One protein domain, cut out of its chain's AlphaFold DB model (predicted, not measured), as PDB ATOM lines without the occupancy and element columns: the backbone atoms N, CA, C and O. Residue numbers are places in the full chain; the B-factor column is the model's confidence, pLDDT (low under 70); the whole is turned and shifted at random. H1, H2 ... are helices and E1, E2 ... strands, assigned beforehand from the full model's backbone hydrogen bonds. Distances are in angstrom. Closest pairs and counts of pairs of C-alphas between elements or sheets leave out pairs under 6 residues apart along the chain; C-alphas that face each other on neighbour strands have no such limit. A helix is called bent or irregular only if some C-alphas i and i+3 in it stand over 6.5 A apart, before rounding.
ATOM      1  N   ARG A  45     151.443 121.091 128.359       97.56
ATOM      2  CA  ARG A  45     152.661 120.960 129.178       97.56
ATOM      3  C   ARG A  45     152.319 120.845 130.663       97.56
ATOM      4  O   ARG A  45     152.892 120.008 131.354       97.56
ATOM      5  N   LEU A  46     151.410 121.692 131.150       98.38
ATOM      6  CA  LEU A  46     150.969 121.659 132.545       98.38
ATOM      7  C   LEU A  46     150.120 120.415 132.828       98.38
ATOM      8  O   LEU A  46     150.235 119.853 133.913       98.38
ATOM      9  N   GLN A  47     149.338 119.938 131.854       98.62
ATOM     10  CA  GLN A  47     148.532 118.728 132.017       98.62
ATOM     11  C   GLN A  47     149.398 117.496 132.289       98.62
ATOM     12  O   GLN A  47     149.112 116.761 133.226       98.62
ATOM     13  N   VAL A  48     150.524 117.338 131.584       98.56
ATOM     14  CA  VAL A  48     151.484 116.251 131.860       98.56
ATOM     15  C   VAL A  48     151.988 116.282 133.310       98.56
ATOM     16  O   VAL A  48     152.194 115.228 133.914       98.56
ATOM     17  N   LEU A  49     152.190 117.473 133.884       98.56
ATOM     18  CA  LEU A  49     152.609 117.621 135.281       98.56
ATOM     19  C   LEU A  49     151.482 117.262 136.250       98.56
ATOM     20  O   LEU A  49     151.729 116.560 137.228       98.56
ATOM     21  N   VAL A  50     150.260 117.719 135.970       98.56
ATOM     22  CA  VAL A  50     149.075 117.404 136.777       98.56
ATOM     23  C   VAL A  50     148.808 115.900 136.777       98.56
ATOM     24  O   VAL A  50     148.702 115.311 137.850       98.56
ATOM     25  N   ASP A  51     148.774 115.265 135.606       98.56
ATOM     26  CA  ASP A  51     148.506 113.829 135.469       98.56
ATOM     27  C   ASP A  51     149.551 112.996 136.213       98.56
ATOM     28  O   ASP A  51     149.213 112.050 136.929       98.56
ATOM     29  N   ARG A  52     150.829 113.381 136.096       98.62
ATOM     30  CA  ARG A  52     151.918 112.742 136.836       98.62
ATOM     31  C   ARG A  52     151.737 112.899 138.344       98.62
ATOM     32  O   ARG A  52     151.794 111.900 139.053       98.62
ATOM     33  N   ALA A  53     151.493 114.115 138.829       98.44
ATOM     34  CA  ALA A  53     151.333 114.380 140.256       98.44
ATOM     35  C   ALA A  53     150.131 113.629 140.853       98.44
ATOM     36  O   ALA A  53     150.228 113.084 141.951       98.44
ATOM     37  N   VAL A  54     149.011 113.557 140.125       98.44
ATOM     38  CA  VAL A  54     147.823 112.795 140.538       98.44
ATOM     39  C   VAL A  54     148.135 111.305 140.598       98.44
ATOM     40  O   VAL A  54     147.835 110.666 141.605       98.44
ATOM     41  N   LYS A  55     148.777 110.754 139.561       98.38
ATOM     42  CA  LYS A  55     149.190 109.347 139.538       98.38
ATOM     43  C   LYS A  55     150.093 109.011 140.728       98.38
ATOM     44  O   LYS A  55     149.798 108.083 141.475       98.38
ATOM     45  N   GLU A  56     151.150 109.793 140.933       98.50
ATOM     46  CA  GLU A  56     152.099 109.592 142.033       98.50
ATOM     47  C   GLU A  56     151.421 109.724 143.407       98.50
ATOM     48  O   GLU A  56     151.722 108.958 144.322       98.50
ATOM     49  N   ALA A  57     150.475 110.655 143.568       98.19
ATOM     50  CA  ALA A  57     149.710 110.797 144.804       98.19
ATOM     51  C   ALA A  57     148.833 109.565 145.077       98.19
ATOM     52  O   ALA A  57     148.841 109.049 146.196       98.19
ATOM     53  N   LEU A  58     148.113 109.065 144.071       98.31
ATOM     54  CA  LEU A  58     147.276 107.870 144.206       98.31
ATOM     55  C   LEU A  58     148.112 106.640 144.583       98.31
ATOM     56  O   LEU A  58     147.746 105.914 145.505       98.31
ATOM     57  N   GLU A  59     149.268 106.449 143.945       98.19
ATOM     58  CA  GLU A  59     150.202 105.366 144.278       98.19
ATOM     59  C   GLU A  59     150.742 105.511 145.709       98.19
ATOM     60  O   GLU A  59     150.679 104.573 146.510       98.19
ATOM     61  N   LYS A  60     151.210 106.709 146.078       98.19
ATOM     62  CA  LYS A  60     151.780 106.993 147.404       98.19
ATOM     63  C   LYS A  60     150.772 106.813 148.537       98.19
ATOM     64  O   LYS A  60     151.139 106.378 149.629       98.19
ATOM     65  N   PHE A  61     149.513 107.173 148.306       97.94
ATOM     66  CA  PHE A  61     148.451 107.110 149.309       97.94
ATOM     67  C   PHE A  61     147.539 105.884 149.154       97.94
ATOM     68  O   PHE A  61     146.521 105.800 149.844       97.94
ATOM     69  N   ALA A  62     147.934 104.888 148.353       96.94
ATOM     70  CA  ALA A  62     147.170 103.657 148.142       96.94
ATOM     71  C   ALA A  62     146.863 102.905 149.452       96.94
ATOM     72  O   ALA A  62     145.752 102.417 149.642       96.94
ATOM     73  N   VAL A  63     147.800 102.884 150.411       97.38
ATOM     74  CA  VAL A  63     147.596 102.263 151.740       97.38
ATOM     75  C   VAL A  63     146.448 102.925 152.512       97.38
ATOM     76  O   VAL A  63     145.742 102.266 153.273       97.38
ATOM     77  N   LYS A  64     146.225 104.227 152.293       97.00
ATOM     78  CA  LYS A  64     145.109 104.984 152.877       97.00
ATOM     79  C   LYS A  64     143.821 104.881 152.056       97.00
ATOM     80  O   LYS A  64     142.843 105.523 152.423       97.00
ATOM     81  N   LYS A  65     143.817 104.081 150.982       96.62
ATOM     82  CA  LYS A  65     142.696 103.902 150.050       96.62
ATOM     83  C   LYS A  65     142.211 105.224 149.446       96.62
ATOM     84  O   LYS A  65     141.011 105.449 149.346       96.62
ATOM     85  N   LEU A  66     143.145 106.105 149.075       96.56
ATOM     86  CA  LEU A  66     142.799 107.315 148.335       96.56
ATOM     87  C   LEU A  66     142.246 106.929 146.956       96.56
ATOM     88  O   LEU A  66     142.928 106.264 146.178       96.56
ATOM     89  N   GLU A  67     141.029 107.368 146.658       95.06
ATOM     90  CA  GLU A  67     140.355 107.102 145.386       95.06
ATOM     91  C   GLU A  67     140.455 108.298 144.425       95.06
ATOM     92  O   GLU A  67     140.648 109.448 144.824       95.06
ATOM     93  N   THR A  68     140.280 108.044 143.127       95.06
ATOM     94  CA  THR A  68     140.303 109.074 142.072       95.06
ATOM     95  C   THR A  68     139.243 110.160 142.273       95.06
ATOM     96  O   THR A  68     139.475 111.326 141.964       95.06
ATOM     97  N   ASN A  69     138.095 109.800 142.852       93.94
ATOM     98  CA  ASN A  69     137.004 110.718 143.186       93.94
ATOM     99  C   ASN A  69     137.245 111.532 144.482       93.94
ATOM    100  O   ASN A  69     136.461 112.431 144.800       93.94
ATOM    101  N   GLN A  70     138.343 111.292 145.202       94.25
ATOM    102  CA  GLN A  70     138.699 111.987 146.447       94.25
ATOM    103  C   GLN A  70     139.827 113.013 146.265       94.25
ATOM    104  O   GLN A  70     140.202 113.692 147.219       94.25
ATOM    105  N   ILE A  71     140.355 113.155 145.046       95.19
ATOM    106  CA  ILE A  71     141.394 114.128 144.703       95.19
ATOM    107  C   ILE A  71     140.958 114.997 143.521       95.19
ATOM    108  O   ILE A  71     140.461 114.500 142.513       95.19
ATOM    109  N   ALA A  72     141.153 116.305 143.650       96.31
ATOM    110  CA  ALA A  72     141.000 117.279 142.578       96.31
ATOM    111  C   ALA A  72     142.194 118.238 142.627       96.31
ATOM    112  O   ALA A  72     142.652 118.610 143.709       96.31
ATOM    113  N   VAL A  73     142.724 118.604 141.463       97.19
ATOM    114  CA  VAL A  73     143.924 119.433 141.327       97.19
ATOM    115  C   VAL A  73     143.706 120.438 140.207       97.19
ATOM    116  O   VAL A  73     143.309 120.061 139.109       97.19
ATOM    117  N   THR A  74     144.042 121.698 140.464       96.81
ATOM    118  CA  THR A  74     144.160 122.739 139.440       96.81
ATOM    119  C   THR A  74     145.538 123.367 139.575       96.81
ATOM    120  O   THR A  74     145.897 123.850 140.648       96.81
ATOM    121  N   LEU A  75     146.320 123.344 138.499       97.56
ATOM    122  CA  LEU A  75     147.615 124.005 138.406       97.56
ATOM    123  C   LEU A  75     147.460 125.243 137.532       97.56
ATOM    124  O   LEU A  75     147.030 125.130 136.387       97.56
ATOM    125  N   VAL A  76     147.845 126.401 138.064       96.31
ATOM    126  CA  VAL A  76     147.884 127.669 137.331       96.31
ATOM    127  C   VAL A  76     149.323 128.176 137.325       96.31
ATOM    128  O   VAL A  76     149.934 128.324 138.381       96.31
ATOM    129  N   ASP A  77     149.867 128.426 136.138       96.44
ATOM    130  CA  ASP A  77     151.147 129.101 135.946       96.44
ATOM    131  C   ASP A  77     150.903 130.613 135.932       96.44
ATOM    132  O   ASP A  77     150.208 131.126 135.056       96.44
ATOM    133  N   LEU A  78     151.449 131.303 136.935       96.06
ATOM    134  CA  LEU A  78     151.347 132.755 137.120       96.06
ATOM    135  C   LEU A  78     152.692 133.458 136.886       96.06
ATOM    136  O   LEU A  78     152.862 134.609 137.284       96.06
ATOM    137  N   THR A  79     153.657 132.767 136.265       96.00
ATOM    138  CA  THR A  79     154.995 133.313 135.998       96.00
ATOM    139  C   THR A  79     154.926 134.564 135.119       96.00
ATOM    140  O   THR A  79     155.596 135.555 135.403       96.00
ATOM    141  N   ASP A  80     154.077 134.539 134.087       94.88
ATOM    142  CA  ASP A  80     153.662 135.724 133.333       94.88
ATOM    143  C   ASP A  80     152.216 136.068 133.713       94.88
ATOM    144  O   ASP A  80     151.272 135.396 133.295       94.88
ATOM    145  N   GLN A  81     152.037 137.132 134.500       90.75
ATOM    146  CA  GLN A  81     150.722 137.568 134.984       90.75
ATOM    147  C   GLN A  81     149.756 137.950 133.851       90.75
ATOM    148  O   GLN A  81     148.545 137.911 134.050       90.75
ATOM    149  N   GLN A  82     150.270 138.317 132.670       93.62
ATOM    150  CA  GLN A  82     149.455 138.675 131.505       93.62
ATOM    151  C   GLN A  82     149.106 137.460 130.641       93.62
ATOM    152  O   GLN A  82     148.204 137.529 129.804       93.62
ATOM    153  N   LYS A  83     149.815 136.340 130.826       93.56
ATOM    154  CA  LYS A  83     149.615 135.094 130.076       93.56
ATOM    155  C   LYS A  83     149.533 133.892 131.015       93.56
ATOM    156  O   LYS A  83     150.324 132.953 130.878       93.56
ATOM    157  N   PRO A  84     148.572 133.891 131.951       95.12
ATOM    158  CA  PRO A  84     148.357 132.739 132.799       95.12
ATOM    159  C   PRO A  84     147.965 131.534 131.944       95.12
ATOM    160  O   PRO A  84     147.257 131.659 130.944       95.12
ATOM    161  N   ALA A  85     148.407 130.355 132.354       96.19
ATOM    162  CA  ALA A  85     148.017 129.094 131.738       96.19
ATOM    163  C   ALA A  85     147.629 128.103 132.828       96.19
ATOM    164  O   ALA A  85     148.153 128.171 133.938       96.19
ATOM    165  N   GLN A  86     146.733 127.169 132.522       96.88
ATOM    166  CA  GLN A  86     146.275 126.205 133.516       96.88
ATOM    167  C   GLN A  86     146.167 124.777 132.990       96.88
ATOM    168  O   GLN A  86     146.092 124.528 131.789       96.88
ATOM    169  N   ALA A  87     146.118 123.835 133.921       98.12
ATOM    170  CA  ALA A  87     145.740 122.447 133.708       98.12
ATOM    171  C   ALA A  87     145.027 121.925 134.955       98.12
ATOM    172  O   ALA A  87     145.205 122.470 136.046       98.12
ATOM    173  N   ALA A  88     144.215 120.881 134.810       97.50
ATOM    174  CA  ALA A  88     143.438 120.379 135.934       97.50
ATOM    175  C   ALA A  88     143.118 118.888 135.825       97.50
ATOM    176  O   ALA A  88     142.960 118.335 134.740       97.50
ATOM    177  N   TYR A  89     142.951 118.265 136.987       97.94
ATOM    178  CA  TYR A  89     142.341 116.960 137.183       97.94
ATOM    179  C   TYR A  89     141.124 117.164 138.078       97.94
ATOM    180  O   TYR A  89     141.267 117.576 139.229       97.94
ATOM    181  N   ARG A  90     139.921 116.935 137.539       96.00
ATOM    182  CA  ARG A  90     138.647 117.174 138.247       96.00
ATOM    183  C   ARG A  90     138.483 118.611 138.782       96.00
ATOM    184  O   ARG A  90     137.764 118.841 139.745       96.00
ATOM    185  N   GLY A  91     139.122 119.600 138.148       92.00
ATOM    186  CA  GLY A  91     139.125 120.995 138.623       92.00
ATOM    187  C   GLY A  91     137.780 121.726 138.536       92.00
ATOM    188  O   GLY A  91     137.620 122.772 139.153       92.00
ATOM    189  N   GLY A  92     136.817 121.187 137.782       89.94
ATOM    190  CA  GLY A  92     135.444 121.701 137.723       89.94
ATOM    191  C   GLY A  92     134.495 121.063 138.740       89.94
ATOM    192  O   GLY A  92     133.322 121.421 138.774       89.94
ATOM    193  N   GLU A  93     134.962 120.100 139.536       91.25
ATOM    194  CA  GLU A  93     134.110 119.402 140.492       91.25
ATOM    195  C   GLU A  93     133.968 120.168 141.806       91.25
ATOM    196  O   GLU A  93     134.905 120.793 142.308       91.25
ATOM    197  N   GLN A  94     132.776 120.098 142.393       89.75
ATOM    198  CA  GLN A  94     132.497 120.738 143.669       89.75
ATOM    199  C   GLN A  94     133.073 119.904 144.820       89.75
ATOM    200  O   GLN A  94     132.696 118.750 145.019       89.75
ATOM    201  N   ILE A  95     133.948 120.516 145.617       87.88
ATOM    202  CA  ILE A  95     134.580 119.899 146.789       87.88
ATOM    203  C   ILE A  95     134.143 120.637 148.055       87.88
ATOM    204  O   ILE A  95     134.029 121.864 148.067       87.88
ATOM    205  N   TYR A  96     133.907 119.894 149.141       91.12
ATOM    206  CA  TYR A  96     133.638 120.488 150.450       91.12
ATOM    207  C   TYR A  96     134.843 121.343 150.895       91.12
ATOM    208  O   TYR A  96     135.937 120.802 151.063       91.12
ATOM    209  N   PRO A  97     134.682 122.664 151.106       91.25
ATOM    210  CA  PRO A  97     135.819 123.579 151.234       91.25
ATOM    211  C   PRO A  97     136.542 123.490 152.584       91.25
ATOM    212  O   PRO A  97     137.629 124.048 152.731       91.25
ATOM    213  N   ALA A  98     135.954 122.832 153.590       94.25
ATOM    214  CA  ALA A  98     136.463 122.818 154.960       94.25
ATOM    215  C   ALA A  98     136.901 124.233 155.413       94.25
ATOM    216  O   ALA A  98     136.158 125.200 155.249       94.25
ATOM    217  N   SER A  99     138.112 124.389 155.957       96.81
ATOM    218  CA  SER A  99     138.618 125.696 156.408       96.81
ATOM    219  C   SER A  99     139.106 126.632 155.289       96.81
ATOM    220  O   SER A  99     139.451 127.770 155.602       96.81
ATOM    221  N   VAL A 100     139.102 126.231 154.007       94.38
ATOM    222  CA  VAL A 100     139.516 127.100 152.877       94.38
ATOM    223  C   VAL A 100     138.613 128.329 152.755       94.38
ATOM    224  O   VAL A 100     139.076 129.408 152.388       94.38
ATOM    225  N   ILE A 101     137.343 128.209 153.161       95.75
ATOM    226  CA  ILE A 101     136.380 129.319 153.156       95.75
ATOM    227  C   ILE A 101     136.873 130.553 153.933       95.75
ATOM    228  O   ILE A 101     136.532 131.681 153.590       95.75
ATOM    229  N   LYS A 102     137.727 130.360 154.949       95.25
ATOM    230  CA  LYS A 102     138.244 131.454 155.783       95.25
ATOM    231  C   LYS A 102     139.062 132.471 154.984       95.25
ATOM    232  O   LYS A 102     139.055 133.644 155.342       95.25
ATOM    233  N   LEU A 103     139.704 132.057 153.887       96.56
ATOM    234  CA  LEU A 103     140.432 132.977 153.005       96.56
ATOM    235  C   LEU A 103     139.500 134.034 152.405       96.56
ATOM    236  O   LEU A 103     139.868 135.201 152.321       96.56
ATOM    237  N   PHE A 104     138.266 133.658 152.067       95.06
ATOM    238  CA  PHE A 104     137.278 134.594 151.534       95.06
ATOM    239  C   PHE A 104     136.808 135.593 152.591       95.06
ATOM    240  O   PHE A 104     136.586 136.756 152.263       95.06
ATOM    241  N   TYR A 105     136.716 135.183 153.862       95.12
ATOM    242  CA  TYR A 105     136.440 136.118 154.955       95.12
ATOM    243  C   TYR A 105     137.570 137.126 155.138       95.12
ATOM    244  O   TYR A 105     137.294 138.313 155.268       95.12
ATOM    245  N   VAL A 106     138.830 136.688 155.080       94.06
ATOM    246  CA  VAL A 106     139.982 137.600 155.164       94.06
ATOM    247  C   VAL A 106     139.979 138.591 153.997       94.06
ATOM    248  O   VAL A 106     140.076 139.794 154.220       94.06
ATOM    249  N   VAL A 107     139.781 138.119 152.761       96.19
ATOM    250  CA  VAL A 107     139.681 138.997 151.582       96.19
ATOM    251  C   VAL A 107     138.533 140.003 151.730       96.19
ATOM    252  O   VAL A 107     138.734 141.190 151.480       96.19
ATOM    253  N   ALA A 108     137.353 139.562 152.177       95.38
ATOM    254  CA  ALA A 108     136.210 140.445 152.401       95.38
ATOM    255  C   ALA A 108     136.495 141.505 153.476       95.38
ATOM    256  O   ALA A 108     136.199 142.677 153.262       95.38
ATOM    257  N   VAL A 109     137.124 141.117 154.591       93.94
ATOM    258  CA  VAL A 109     137.531 142.042 155.659       93.94
ATOM    259  C   VAL A 109     138.493 143.102 155.128       93.94
ATOM    260  O   VAL A 109     138.256 144.285 155.356       93.94
ATOM    261  N   HIS A 110     139.518 142.717 154.360       92.50
ATOM    262  CA  HIS A 110     140.435 143.687 153.750       92.50
ATOM    263  C   HIS A 110     139.704 144.668 152.825       92.50
ATOM    264  O   HIS A 110     139.923 145.872 152.920       92.50
ATOM    265  N   ARG A 111     138.789 144.179 151.976       95.62
ATOM    266  CA  ARG A 111     137.977 145.056 151.118       95.62
ATOM    267  C   ARG A 111     137.086 145.996 151.928       95.62
ATOM    268  O   ARG A 111     136.976 147.166 151.596       95.62
ATOM    269  N   TRP A 112     136.460 145.518 152.999       95.12
ATOM    270  CA  TRP A 112     135.586 146.349 153.830       95.12
ATOM    271  C   TRP A 112     136.334 147.389 154.658       95.12
ATOM    272  O   TRP A 112     135.778 148.459 154.892       95.12
ATOM    273  N   LEU A 113     137.565 147.103 155.081       92.81
ATOM    274  CA  LEU A 113     138.432 148.099 155.711       92.81
ATOM    275  C   LEU A 113     138.809 149.201 154.710       92.81
ATOM    276  O   LEU A 113     138.689 150.377 155.037       92.81
ATOM    277  N   GLU A 114     139.187 148.835 153.481       93.06
ATOM    278  CA  GLU A 114     139.507 149.798 152.412       93.06
ATOM    279  C   GLU A 114     138.300 150.646 151.996       93.06
ATOM    280  O   GLU A 114     138.422 151.856 151.821       93.06
ATOM    281  N   ASP A 115     137.119 150.033 151.909       96.31
ATOM    282  CA  ASP A 115     135.861 150.718 151.607       96.31
ATOM    283  C   ASP A 115     135.327 151.556 152.792       96.31
ATOM    284  O   ASP A 115     134.283 152.200 152.668       96.31
ATOM    285  N   GLY A 116     135.957 151.497 153.974       93.75
ATOM    286  CA  GLY A 116     135.480 152.156 155.199       93.75
ATOM    287  C   GLY A 116     134.194 151.562 155.797       93.75
ATOM    288  O   GLY A 116     133.579 152.166 156.676       93.75
TER     289      GLY A 116
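This is residues 45 to 116 of the 130 residues of an uncharacterized protein of Verrucomicrobia bacterium (UniProt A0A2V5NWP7). A small two-stranded hairpin, E1 and E2, has the first part of helix H1, residues 45 to 54, packed on it, while a second helix, H2, sticks out from this body as a free arm. The printed part has 72 residues with two named helices and two named strands, in the order H1, E1, E2, H2; the sheet, E1 - E2, is antiparallel and the class is mixed, helices and strands. The whole is only just loose, close to extended, with a radius of gyration of the C-alphas of 16.4 A, and its elongated outline spans 50 by 31 by 18 A.

E1, residues 73 to 77, and E2, residues 85 to 89, form a hairpin and are antiparallel at 169 degrees. N 75 and O 87 are 2.8 A apart and N 89 and O 73 are 2.8 A apart, both within hydrogen-bond range. H1, residues 45 to 60, comes closest to E2 at the C-alphas of Gln 47 and Ala 87, 4.9 A apart. Its closest C-alphas to E1 are those of Val 50 and Leu 75, 7.0 A apart. H2, residues 98 to 114, is apart from H1 and from E1. In H1, 11 of 12 O i to N i+4 pairs are within hydrogen-bond range, and in H2 9 of 13.

E1 begins at C-alpha 73, (143.924, 119.433, 141.327). H1 measures 23.0 A from C-alpha 45, at (152.661, 120.960, 129.178), to C-alpha 60. H2 measures 27.3 A and ends at C-alpha 114, (139.507, 149.798, 152.412); it is irregular, but only just, with C-alphas 98 and 101 6.7 A apart.

The two C-alphas farthest apart, those of Val 63 and Gly 116, are 51.5 A apart. Residues 59 to 65 stand free, as do residues 96 to 116, of which 98 to 114 belong to H2. The link from H1 to E1, 12 residues, is long. The printed part has no cut, and no printed residue is under 70 in pLDDT.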